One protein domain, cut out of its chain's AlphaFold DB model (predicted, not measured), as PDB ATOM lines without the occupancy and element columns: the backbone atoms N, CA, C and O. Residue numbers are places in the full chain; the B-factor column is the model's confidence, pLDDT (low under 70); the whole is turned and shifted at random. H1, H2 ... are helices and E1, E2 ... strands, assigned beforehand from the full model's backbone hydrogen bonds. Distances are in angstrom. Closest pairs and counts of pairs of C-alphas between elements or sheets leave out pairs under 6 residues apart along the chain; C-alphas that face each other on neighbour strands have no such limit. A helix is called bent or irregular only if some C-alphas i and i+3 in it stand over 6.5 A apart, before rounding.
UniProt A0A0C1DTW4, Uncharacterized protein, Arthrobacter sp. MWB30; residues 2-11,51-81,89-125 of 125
ATOM      1  N   THR A   2     155.493 182.313 162.967       66.81
ATOM      2  CA  THR A   2     156.185 180.997 162.969       66.81
ATOM      3  C   THR A   2     155.269 179.809 163.287       66.81
ATOM      4  O   THR A   2     155.379 178.781 162.630       66.81
ATOM      5  N   ALA A   3     154.290 179.954 164.191       68.94
ATOM      6  CA  ALA A   3     153.269 178.916 164.404       68.94
ATOM      7  C   ALA A   3     152.450 178.654 163.121       68.94
ATOM      8  O   ALA A   3     152.326 177.511 162.690       68.94
ATOM      9  N   ASP A   4     152.018 179.724 162.439       78.56
ATOM     10  CA  ASP A   4     151.316 179.645 161.145       78.56
ATOM     11  C   ASP A   4     152.155 178.945 160.063       78.56
ATOM     12  O   ASP A   4     151.628 178.236 159.207       78.56
ATOM     13  N   ARG A   5     153.480 179.132 160.103       83.19
ATOM     14  CA  ARG A   5     154.409 178.508 159.158       83.19
ATOM     15  C   ARG A   5     154.559 177.013 159.424       83.19
ATOM     16  O   ARG A   5     154.529 176.244 158.471       83.19
ATOM     17  N   ILE A   6     154.708 176.597 160.683       85.19
ATOM     18  CA  ILE A   6     154.769 175.169 161.021       85.19
ATOM     19  C   ILE A   6     153.439 174.489 160.679       85.19
ATOM     20  O   ILE A   6     153.462 173.431 160.061       85.19
ATOM     21  N   ALA A   7     152.297 175.120 160.969       86.81
ATOM     22  CA  ALA A   7     150.989 174.598 160.571       86.81
ATOM     23  C   ALA A   7     150.904 174.358 159.050       86.81
ATOM     24  O   ALA A   7     150.508 173.278 158.615       86.81
ATOM     25  N   ALA A   8     151.375 175.312 158.238       89.06
ATOM     26  CA  ALA A   8     151.437 175.160 156.783       89.06
ATOM     27  C   ALA A   8     152.391 174.039 156.316       89.06
ATOM     28  O   ALA A   8     152.168 173.439 155.269       89.06
ATOM     29  N   LEU A   9     153.449 173.735 157.077       90.00
ATOM     30  CA  LEU A   9     154.358 172.617 156.784       90.00
ATOM     31  C   LEU A   9     153.762 171.254 157.178       90.00
ATOM     32  O   LEU A   9     154.057 170.249 156.532       90.00
ATOM     33  N   LEU A  10     152.918 171.205 158.214       92.00
ATOM     34  CA  LEU A  10     152.245 169.979 158.655       92.00
ATOM     35  C   LEU A  10     151.015 169.638 157.801       92.00
ATOM     36  O   LEU A  10     150.723 168.456 157.604       92.00
ATOM     37  N   GLU A  11     150.327 170.638 157.246       93.25
ATOM     38  CA  GLU A  11     149.097 170.461 156.460       93.25
ATOM     39  C   GLU A  11     149.229 169.411 155.332       93.25
ATOM     40  O   GLU A  11     148.383 168.515 155.257       93.25
ATOM     41  N   VAL A  51     155.150 145.214 144.757       55.44
ATOM     42  CA  VAL A  51     155.746 143.890 144.547       55.44
ATOM     43  C   VAL A  51     156.992 143.824 145.415       55.44
ATOM     44  O   VAL A  51     157.954 144.546 145.162       55.44
ATOM     45  N   ASP A  52     156.958 142.982 146.444       57.62
ATOM     46  CA  ASP A  52     158.060 142.818 147.386       57.62
ATOM     47  C   ASP A  52     158.633 141.393 147.333       57.62
ATOM     48  O   ASP A  52     157.908 140.399 147.447       57.62
ATOM     49  N   TYR A  53     159.956 141.311 147.178       60.91
ATOM     50  CA  TYR A  53     160.743 140.077 147.201       60.91
ATOM     51  C   TYR A  53     161.388 139.844 148.582       60.91
ATOM     52  O   TYR A  53     162.510 139.346 148.679       60.91
ATOM     53  N   ALA A  54     160.700 140.214 149.661       67.12
ATOM     54  CA  ALA A  54     161.134 139.971 151.031       67.12
ATOM     55  C   ALA A  54     160.748 138.572 151.557       67.12
ATOM     56  O   ALA A  54     159.860 137.891 151.033       67.12
ATOM     57  N   SER A  55     161.410 138.141 152.638       76.50
ATOM     58  CA  SER A  55     161.022 136.935 153.383       76.50
ATOM     59  C   SER A  55     159.662 137.119 154.070       76.50
ATOM     60  O   SER A  55     159.256 138.242 154.361       76.50
ATOM     61  N   MET A  56     158.966 136.020 154.392       70.44
ATOM     62  CA  MET A  56     157.665 136.085 155.084       70.44
ATOM     63  C   MET A  56     157.733 136.843 156.416       70.44
ATOM     64  O   MET A  56     156.830 137.617 156.725       70.44
ATOM     65  N   ASP A  57     158.818 136.680 157.175       74.75
ATOM     66  CA  ASP A  57     159.028 137.410 158.429       74.75
ATOM     67  C   ASP A  57     159.139 138.922 158.205       74.75
ATOM     68  O   ASP A  57     158.635 139.712 159.002       74.75
ATOM     69  N   GLN A  58     159.807 139.338 157.128       73.81
ATOM     70  CA  GLN A  58     159.953 140.749 156.790       73.81
ATOM     71  C   GLN A  58     158.618 141.332 156.308       73.81
ATOM     72  O   GLN A  58     158.185 142.354 156.833       73.81
ATOM     73  N   LYS A  59     157.888 140.607 155.450       72.00
ATOM     74  CA  LYS A  59     156.533 140.984 155.017       72.00
ATOM     75  C   LYS A  59     155.576 141.201 156.189       72.00
ATOM     76  O   LYS A  59     154.810 142.160 156.192       72.00
ATOM     77  N   GLN A  60     155.626 140.340 157.210       73.94
ATOM     78  CA  GLN A  60     154.802 140.500 158.412       73.94
ATOM     79  C   GLN A  60     155.155 141.768 159.198       73.94
ATOM     80  O   GLN A  60     154.252 142.463 159.666       73.94
ATOM     81  N   LYS A  61     156.448 142.089 159.330       78.38
ATOM     82  CA  LYS A  61     156.901 143.324 159.989       78.38
ATOM     83  C   LYS A  61     156.455 144.564 159.219       78.38
ATOM     84  O   LYS A  61     155.939 145.495 159.831       78.38
ATOM     85  N   ASP A  62     156.585 144.548 157.897       77.44
ATOM     86  CA  ASP A  62     156.203 145.677 157.047       77.44
ATOM     87  C   ASP A  62     154.683 145.879 157.039       77.44
ATOM     88  O   ASP A  62     154.207 147.000 157.214       77.44
ATOM     89  N   ALA A  63     153.899 144.798 156.973       75.19
ATOM     90  CA  ALA A  63     152.443 144.861 157.098       75.19
ATOM     91  C   ALA A  63     152.001 145.458 158.445       75.19
ATOM     92  O   ALA A  63     151.101 146.300 158.484       75.19
ATOM     93  N   GLN A  64     152.646 145.064 159.550       78.62
ATOM     94  CA  GLN A  64     152.387 145.654 160.865       78.62
ATOM     95  C   GLN A  64     152.768 147.136 160.904       78.62
ATOM     96  O   GLN A  64     151.990 147.942 161.417       78.62
ATOM     97  N   PHE A  65     153.923 147.513 160.353       82.31
ATOM     98  CA  PHE A  65     154.350 148.909 160.286       82.31
ATOM     99  C   PHE A  65     153.349 149.762 159.494       82.31
ATOM    100  O   PHE A  65     152.849 150.757 160.014       82.31
ATOM    101  N   PHE A  66     152.962 149.341 158.286       80.94
ATOM    102  CA  PHE A  66     151.996 150.071 157.457       80.94
ATOM    103  C   PHE A  66     150.600 150.145 158.078       80.94
ATOM    104  O   PHE A  66     149.937 151.176 157.971       80.94
ATOM    105  N   ALA A  67     150.145 149.080 158.743       79.75
ATOM    106  CA  ALA A  67     148.852 149.079 159.422       79.75
ATOM    107  C   ALA A  67     148.802 150.084 160.586       79.75
ATOM    108  O   ALA A  67     147.758 150.691 160.819       79.75
ATOM    109  N   ASN A  68     149.920 150.283 161.294       83.19
ATOM    110  CA  ASN A  68     150.002 151.213 162.424       83.19
ATOM    111  C   ASN A  68     150.423 152.634 162.020       83.19
ATOM    112  O   ASN A  68     150.121 153.579 162.751       83.19
ATOM    113  N   ALA A  69     151.039 152.810 160.845       86.88
ATOM    114  CA  ALA A  69     151.567 154.090 160.381       86.88
ATOM    115  C   ALA A  69     150.560 155.253 160.465       86.88
ATOM    116  O   ALA A  69     150.961 156.310 160.951       86.88
ATOM    117  N   PRO A  70     149.264 155.113 160.103       87.38
ATOM    118  CA  PRO A  70     148.317 156.213 160.266       87.38
ATOM    119  C   PRO A  70     148.133 156.656 161.724       87.38
ATOM    120  O   PRO A  70     148.094 157.849 162.016       87.38
ATOM    121  N   THR A  71     148.058 155.701 162.655       87.56
ATOM    122  CA  THR A  71     147.877 156.000 164.084       87.56
ATOM    123  C   THR A  71     149.137 156.622 164.679       87.56
ATOM    124  O   THR A  71     149.053 157.603 165.417       87.56
ATOM    125  N   ASP A  72     150.309 156.078 164.354       90.62
ATOM    126  CA  ASP A  72     151.572 156.589 164.882       90.62
ATOM    127  C   ASP A  72     151.920 157.957 164.288       90.62
ATOM    128  O   ASP A  72     152.334 158.855 165.020       90.62
ATOM    129  N   LEU A  73     151.656 158.173 162.996       91.19
ATOM    130  CA  LEU A  73     151.850 159.475 162.363       91.19
ATOM    131  C   LEU A  73     150.903 160.531 162.945       91.19
ATOM    132  O   LEU A  73     151.353 161.637 163.233       91.19
ATOM    133  N   ALA A  74     149.635 160.190 163.204       90.00
ATOM    134  CA  ALA A  74     148.702 161.094 163.883       90.00
ATOM    135  C   ALA A  74     149.217 161.521 165.269       90.00
ATOM    136  O   ALA A  74     149.139 162.695 165.628       90.00
ATOM    137  N   ARG A  75     149.789 160.587 166.043       89.12
ATOM    138  CA  ARG A  75     150.389 160.886 167.356       89.12
ATOM    139  C   ARG A  75     151.595 161.810 167.242       89.12
ATOM    140  O   ARG A  75     151.737 162.713 168.060       89.12
ATOM    141  N   VAL A  76     152.456 161.590 166.248       92.31
ATOM    142  CA  VAL A  76     153.626 162.446 166.003       92.31
ATOM    143  C   VAL A  76     153.192 163.859 165.616       92.31
ATOM    144  O   VAL A  76     153.716 164.814 166.181       92.31
ATOM    145  N   LEU A  77     152.215 164.003 164.713       92.88
ATOM    146  CA  LEU A  77     151.682 165.311 164.324       92.88
ATOM    147  C   LEU A  77     151.107 166.059 165.534       92.88
ATOM    148  O   LEU A  77     151.533 167.180 165.802       92.88
ATOM    149  N   ALA A  78     150.261 165.401 166.332       88.50
ATOM    150  CA  ALA A  78     149.699 165.990 167.549       88.50
ATOM    151  C   ALA A  78     150.782 166.396 168.569       88.50
ATOM    152  O   ALA A  78     150.665 167.424 169.234       88.50
ATOM    153  N   ALA A  79     151.858 165.611 168.696       87.62
ATOM    154  CA  ALA A  79     152.977 165.950 169.571       87.62
ATOM    155  C   ALA A  79     153.744 167.190 169.083       87.62
ATOM    156  O   ALA A  79     154.135 168.024 169.899       87.62
ATOM    157  N   ILE A  80     153.947 167.334 167.769       91.06
ATOM    158  CA  ILE A  80     154.586 168.523 167.189       91.06
ATOM    159  C   ILE A  80     153.693 169.752 167.393       91.06
ATOM    160  O   ILE A  80     154.194 170.785 167.829       91.06
ATOM    161  N   GLU A  81     152.389 169.642 167.139       88.00
ATOM    162  CA  GLU A  81     151.430 170.731 167.371       88.00
ATOM    163  C   GLU A  81     151.430 171.178 168.839       88.00
ATOM    164  O   GLU A  81     151.583 172.368 169.113       88.00
ATOM    165  N   PRO A  89     155.392 181.807 170.044       65.19
ATOM    166  CA  PRO A  89     156.429 182.813 170.005       65.19
ATOM    167  C   PRO A  89     155.848 184.212 170.152       65.19
ATOM    168  O   PRO A  89     155.018 184.659 169.358       65.19
ATOM    169  N   VAL A  90     156.366 184.957 171.122       69.00
ATOM    170  CA  VAL A  90     156.022 186.360 171.320       69.00
ATOM    171  C   VAL A  90     156.829 187.197 170.330       69.00
ATOM    172  O   VAL A  90     158.061 187.190 170.334       69.00
ATOM    173  N   LEU A  91     156.142 187.952 169.468       60.84
ATOM    174  CA  LEU A  91     156.788 188.940 168.604       60.84
ATOM    175  C   LEU A  91     157.206 190.154 169.443       60.84
ATOM    176  O   LEU A  91     156.491 191.153 169.511       60.84
ATOM    177  N   GLN A  92     158.375 190.093 170.079       58.69
ATOM    178  CA  GLN A  92     158.957 191.276 170.701       58.69
ATOM    179  C   GLN A  92     159.651 192.147 169.644       58.69
ATOM    180  O   GLN A  92     160.520 191.691 168.898       58.69
ATOM    181  N   ARG A  93     159.303 193.440 169.597       50.69
ATOM    182  CA  ARG A  93     160.152 194.461 168.968       50.69
ATOM    183  C   ARG A  93     161.348 194.710 169.887       50.69
ATOM    184  O   ARG A  93     161.312 195.621 170.706       50.69
ATOM    185  N   GLN A  94     162.402 193.916 169.758       54.59
ATOM    186  CA  GLN A  94     163.728 194.352 170.193       54.59
ATOM    187  C   GLN A  94     164.530 194.862 168.997       54.59
ATOM    188  O   GLN A  94     164.183 194.595 167.851       54.59
ATOM    189  N   TRP A  95     165.555 195.661 169.287       52.00
ATOM    190  CA  TRP A  95     166.401 196.409 168.355       52.00
ATOM    191  C   TRP A  95     167.177 195.487 167.384       52.00
ATOM    192  O   TRP A  95     168.387 195.323 167.504       52.00
ATOM    193  N   GLY A  96     166.484 194.854 166.431       59.94
ATOM    194  CA  GLY A  96     167.047 193.887 165.486       59.94
ATOM    195  C   GLY A  96     165.986 193.182 164.622       59.94
ATOM    196  O   GLY A  96     164.796 193.481 164.738       59.94
ATOM    197  N   PRO A  97     166.395 192.263 163.720       59.50
ATOM    198  CA  PRO A  97     165.464 191.498 162.890       59.50
ATOM    199  C   PRO A  97     164.536 190.638 163.756       59.50
ATOM    200  O   PRO A  97     164.971 190.083 164.765       59.50
ATOM    201  N   HIS A  98     163.273 190.503 163.342       60.97
ATOM    202  CA  HIS A  98     162.294 189.651 164.019       60.97
ATOM    203  C   HIS A  98     162.822 188.215 164.123       60.97
ATOM    204  O   HIS A  98     163.048 187.558 163.107       60.97
ATOM    205  N   ARG A  99     163.015 187.727 165.351       62.75
ATOM    206  CA  ARG A  99     163.323 186.321 165.638       62.75
ATOM    207  C   ARG A  99     162.195 185.741 166.488       62.75
ATOM    208  O   ARG A  99     161.700 186.457 167.358       62.75
ATOM    209  N   PRO A 100     161.776 184.485 166.260       64.62
ATOM    210  CA  PRO A 100     160.824 183.837 167.151       64.62
ATOM    211  C   PRO A 100     161.433 183.734 168.549       64.62
ATOM    212  O   PRO A 100     162.533 183.197 168.714       64.62
ATOM    213  N   MET A 101     160.725 184.269 169.543       70.38
ATOM    214  CA  MET A 101     161.125 184.196 170.942       70.38
ATOM    215  C   MET A 101     160.078 183.435 171.745       70.38
ATOM    216  O   MET A 101     158.901 183.744 171.642       70.38
ATOM    217  N   CYS A 102     160.500 182.466 172.545       73.94
ATOM    218  CA  CYS A 102     159.655 181.753 173.489       73.94
ATOM    219  C   CYS A 102     159.773 182.397 174.869       73.94
ATOM    220  O   CYS A 102     160.866 182.776 175.296       73.94
ATOM    221  N   ARG A 103     158.641 182.531 175.560       69.31
ATOM    222  CA  ARG A 103     158.601 183.101 176.904       69.31
ATOM    223  C   ARG A 103     158.815 181.999 177.936       69.31
ATOM    224  O   ARG A 103     158.016 181.075 178.017       69.31
ATOM    225  N   HIS A 104     159.856 182.129 178.750       65.31
ATOM    226  CA  HIS A 104     160.107 181.259 179.899       65.31
ATOM    227  C   HIS A 104     160.382 182.136 181.119       65.31
ATOM    228  O   HIS A 104     161.217 183.038 181.053       65.31
ATOM    229  N   ASP A 105     159.651 181.920 182.214       62.91
ATOM    230  CA  ASP A 105     159.829 182.638 183.485       62.91
ATOM    231  C   ASP A 105     159.930 184.171 183.347       62.91
ATOM    232  O   ASP A 105     160.765 184.820 183.970       62.91
ATOM    233  N   SER A 106     159.043 184.770 182.544       65.12
ATOM    234  CA  SER A 106     158.971 186.224 182.275       65.12
ATOM    235  C   SER A 106     160.063 186.805 181.366       65.12
ATOM    236  O   SER A 106     160.059 188.011 181.123       65.12
ATOM    237  N   PHE A 107     160.956 185.975 180.823       54.00
ATOM    238  CA  PHE A 107     161.960 186.386 179.846       54.00
ATOM    239  C   PHE A 107     161.633 185.834 178.464       54.00
ATOM    240  O   PHE A 107     161.249 184.673 178.314       54.00
ATOM    241  N   ASP A 108     161.830 186.671 177.454       67.69
ATOM    242  CA  ASP A 108     161.748 186.250 176.066       67.69
ATOM    243  C   ASP A 108     163.138 185.728 175.659       67.69
ATOM    244  O   ASP A 108     164.138 186.445 175.739       67.69
ATOM    245  N   TRP A 109     163.210 184.469 175.227       61.03
ATOM    246  CA  TRP A 109     164.426 183.813 174.736       61.03
ATOM    247  C   TRP A 109     164.242 183.424 173.274       61.03
ATOM    248  O   TRP A 109     163.129 183.055 172.915       61.03
ATOM    249  N   PRO A 110     165.273 183.454 172.407       68.38
ATOM    250  CA  PRO A 110     165.173 182.833 171.086       68.38
ATOM    251  C   PRO A 110     164.588 181.430 171.230       68.38
ATOM    252  O   PRO A 110     164.923 180.749 172.195       68.38
ATOM    253  N   CYS A 111     163.715 181.010 170.317       76.50
ATOM    254  CA  CYS A 111     163.068 179.709 170.437       76.50
ATOM    255  C   CYS A 111     163.773 178.638 169.589       76.50
ATOM    256  O   CYS A 111     163.342 178.383 168.461       76.50
ATOM    257  N   PRO A 112     164.856 177.998 170.084       76.88
ATOM    258  CA  PRO A 112     165.609 177.016 169.310       76.88
ATOM    259  C   PRO A 112     164.744 175.816 168.913       76.88
ATOM    260  O   PRO A 112     164.947 175.273 167.834       76.88
ATOM    261  N   THR A 113     163.752 175.449 169.731       80.44
ATOM    262  CA  THR A 113     162.806 174.363 169.441       80.44
ATOM    263  C   THR A 113     162.007 174.636 168.166       80.44
ATOM    264  O   THR A 113     162.008 173.813 167.257       80.44
ATOM    265  N   VAL A 114     161.384 175.813 168.053       80.31
ATOM    266  CA  VAL A 114     160.599 176.206 166.868       80.31
ATOM    267  C   VAL A 114     161.490 176.277 165.630       80.31
ATOM    268  O   VAL A 114     161.125 175.759 164.582       80.31
ATOM    269  N   THR A 115     162.694 176.850 165.748       79.44
ATOM    270  CA  THR A 115     163.651 176.893 164.629       79.44
ATOM    271  C   THR A 115     164.094 175.497 164.184       79.44
ATOM    272  O   THR A 115     164.194 175.248 162.983       79.44
ATOM    273  N   ALA A 116     164.339 174.580 165.122       81.12
ATOM    274  CA  ALA A 116     164.706 173.201 164.812       81.12
ATOM    275  C   ALA A 116     163.563 172.452 164.111       81.12
ATOM    276  O   ALA A 116     163.811 171.780 163.112       81.12
ATOM    277  N   ILE A 117     162.320 172.622 164.579       84.94
ATOM    278  CA  ILE A 117     161.129 172.034 163.948       84.94
ATOM    279  C   ILE A 117     160.950 172.579 162.526       84.94
ATOM    280  O   ILE A 117     160.820 171.798 161.589       84.94
ATOM    281  N   GLU A 118     161.004 173.903 162.336       84.50
ATOM    282  CA  GLU A 118     160.896 174.507 161.000       84.50
ATOM    283  C   GLU A 118     161.975 173.986 160.044       84.50
ATOM    284  O   GLU A 118     161.671 173.689 158.889       84.50
ATOM    285  N   SER A 119     163.221 173.863 160.515       83.62
ATOM    286  CA  SER A 119     164.337 173.377 159.693       83.62
ATOM    287  C   SER A 119     164.128 171.914 159.300       83.62
ATOM    288  O   SER A 119     164.167 171.590 158.116       83.62
ATOM    289  N   ALA A 120     163.792 171.049 160.264       85.50
ATOM    290  CA  ALA A 120     163.546 169.628 160.019       85.50
ATOM    291  C   ALA A 120     162.376 169.377 159.051       85.50
ATOM    292  O   ALA A 120     162.421 168.445 158.248       85.50
ATOM    293  N   LEU A 121     161.334 170.213 159.109       85.38
ATOM    294  CA  LEU A 121     160.178 170.117 158.216       85.38
ATOM    295  C   LEU A 121     160.425 170.739 156.831       85.38
ATOM    296  O   LEU A 121     159.761 170.347 155.877       85.38
ATOM    297  N   SER A 122     161.361 171.685 156.699       81.62
ATOM    298  CA  SER A 122     161.667 172.359 155.423       81.62
ATOM    299  C   SER A 122     162.735 171.641 154.585       81.62
ATOM    300  O   SER A 122     162.818 171.886 153.385       81.62
ATOM    301  N   GLU A 123     163.571 170.790 155.193       69.19
ATOM    302  CA  GLU A 123     164.674 170.083 154.514       69.19
ATOM    303  C   GLU A 123     164.256 168.787 153.792       69.19
ATOM    304  O   GLU A 123     165.082 168.173 153.120       69.19
ATOM    305  N   ASN A 124     162.983 168.387 153.871       49.38
ATOM    306  CA  ASN A 124     162.440 167.274 153.088       49.38
ATOM    307  C   ASN A 124     161.637 167.811 151.883       49.38
ATOM    308  O   ASN A 124     160.514 168.274 152.097       49.38
ATOM    309  N   PRO A 125     162.195 167.796 150.652       41.50
ATOM    310  CA  PRO A 125     161.466 168.160 149.435       41.50
ATOM    311  C   PRO A 125     160.340 167.177 149.087       41.50
ATOM    312  O   PRO A 125     160.470 165.969 149.397       41.50
TER     313      PRO A 125
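This is residues 2 to 11, 51 to 81 and 89 to 125 of the 125 residues of an uncharacterized protein of Arthrobacter sp. MWB30 (UniProt A0A0C1DTW4). A small two-stranded hairpin, E1 and E2, lies toward one end of an elongated model, with residues 93 to 98 sticking out there; H3 and H1 pack side by side further in, and the long bent helix H2 reaches away as an arm to the other end. Contacts between the parts are few. The 78 printed residues, with H1, H2, E1, E2 and H3 in chain order and an antiparallel sheet E1 - E2, are mostly helix and extended: the radius of gyration of the C-alphas is 19.3 A and the spans are 62 by 27 by 18 A.

Find E1 at residues 101 to 104, 9.5 A long, and E2 at 107 to 110, 10.0 A. H3, residues 112 to 122, runs 15.2 A to C-alpha 122 at (161.667, 172.359, 155.423). H1, residues 3 to 11, starts at C-alpha 3 at (153.269, 178.916, 164.404) and runs 12.3 A. H2, residues 56 to 81, was assigned as one helix by its hydrogen bonds but is bent: C-alphas 67 and 70 are 7.2 A apart. Its arms are H2a, residues 56 to 67, 16.3 A, and H2b, residues 70 to 81, 16.5 A, at a steep tilt of 47 degrees.

In the hairpin E1 and E2, look for N 102 and O 109 at 2.7 A. Residues 89 to 90 pair antiparallel with 101 to 102 of E1. E1 and H3 are near each other. H3 touches H1, closest at the C-alphas of Glu 118 and Ile 6, 6.2 A, the same way at a shallow tilt of 34 degrees, only just short of steep. H1 and H2b are close but not clearly touching, with the C-alphas of Leu 10 and Leu 77 closest at 7.4 A. H2b and H3 are only just apart, closest 8.1 A; H2a touches no helix. In H1, H2a, H2b and H3 every O i to N i+4 pair is within hydrogen-bond range.

The C-alphas of Met 56 and Trp 95 are the two farthest apart, 62.4 A. Residues 12 to 50 and 82 to 88 are not printed; the gaps are 29.9 A from C-alpha 11 to 51 and 13.3 A from C-alpha 81 to 89. Low confidence, under 70, includes residues 89 to 100 and 103 to 110.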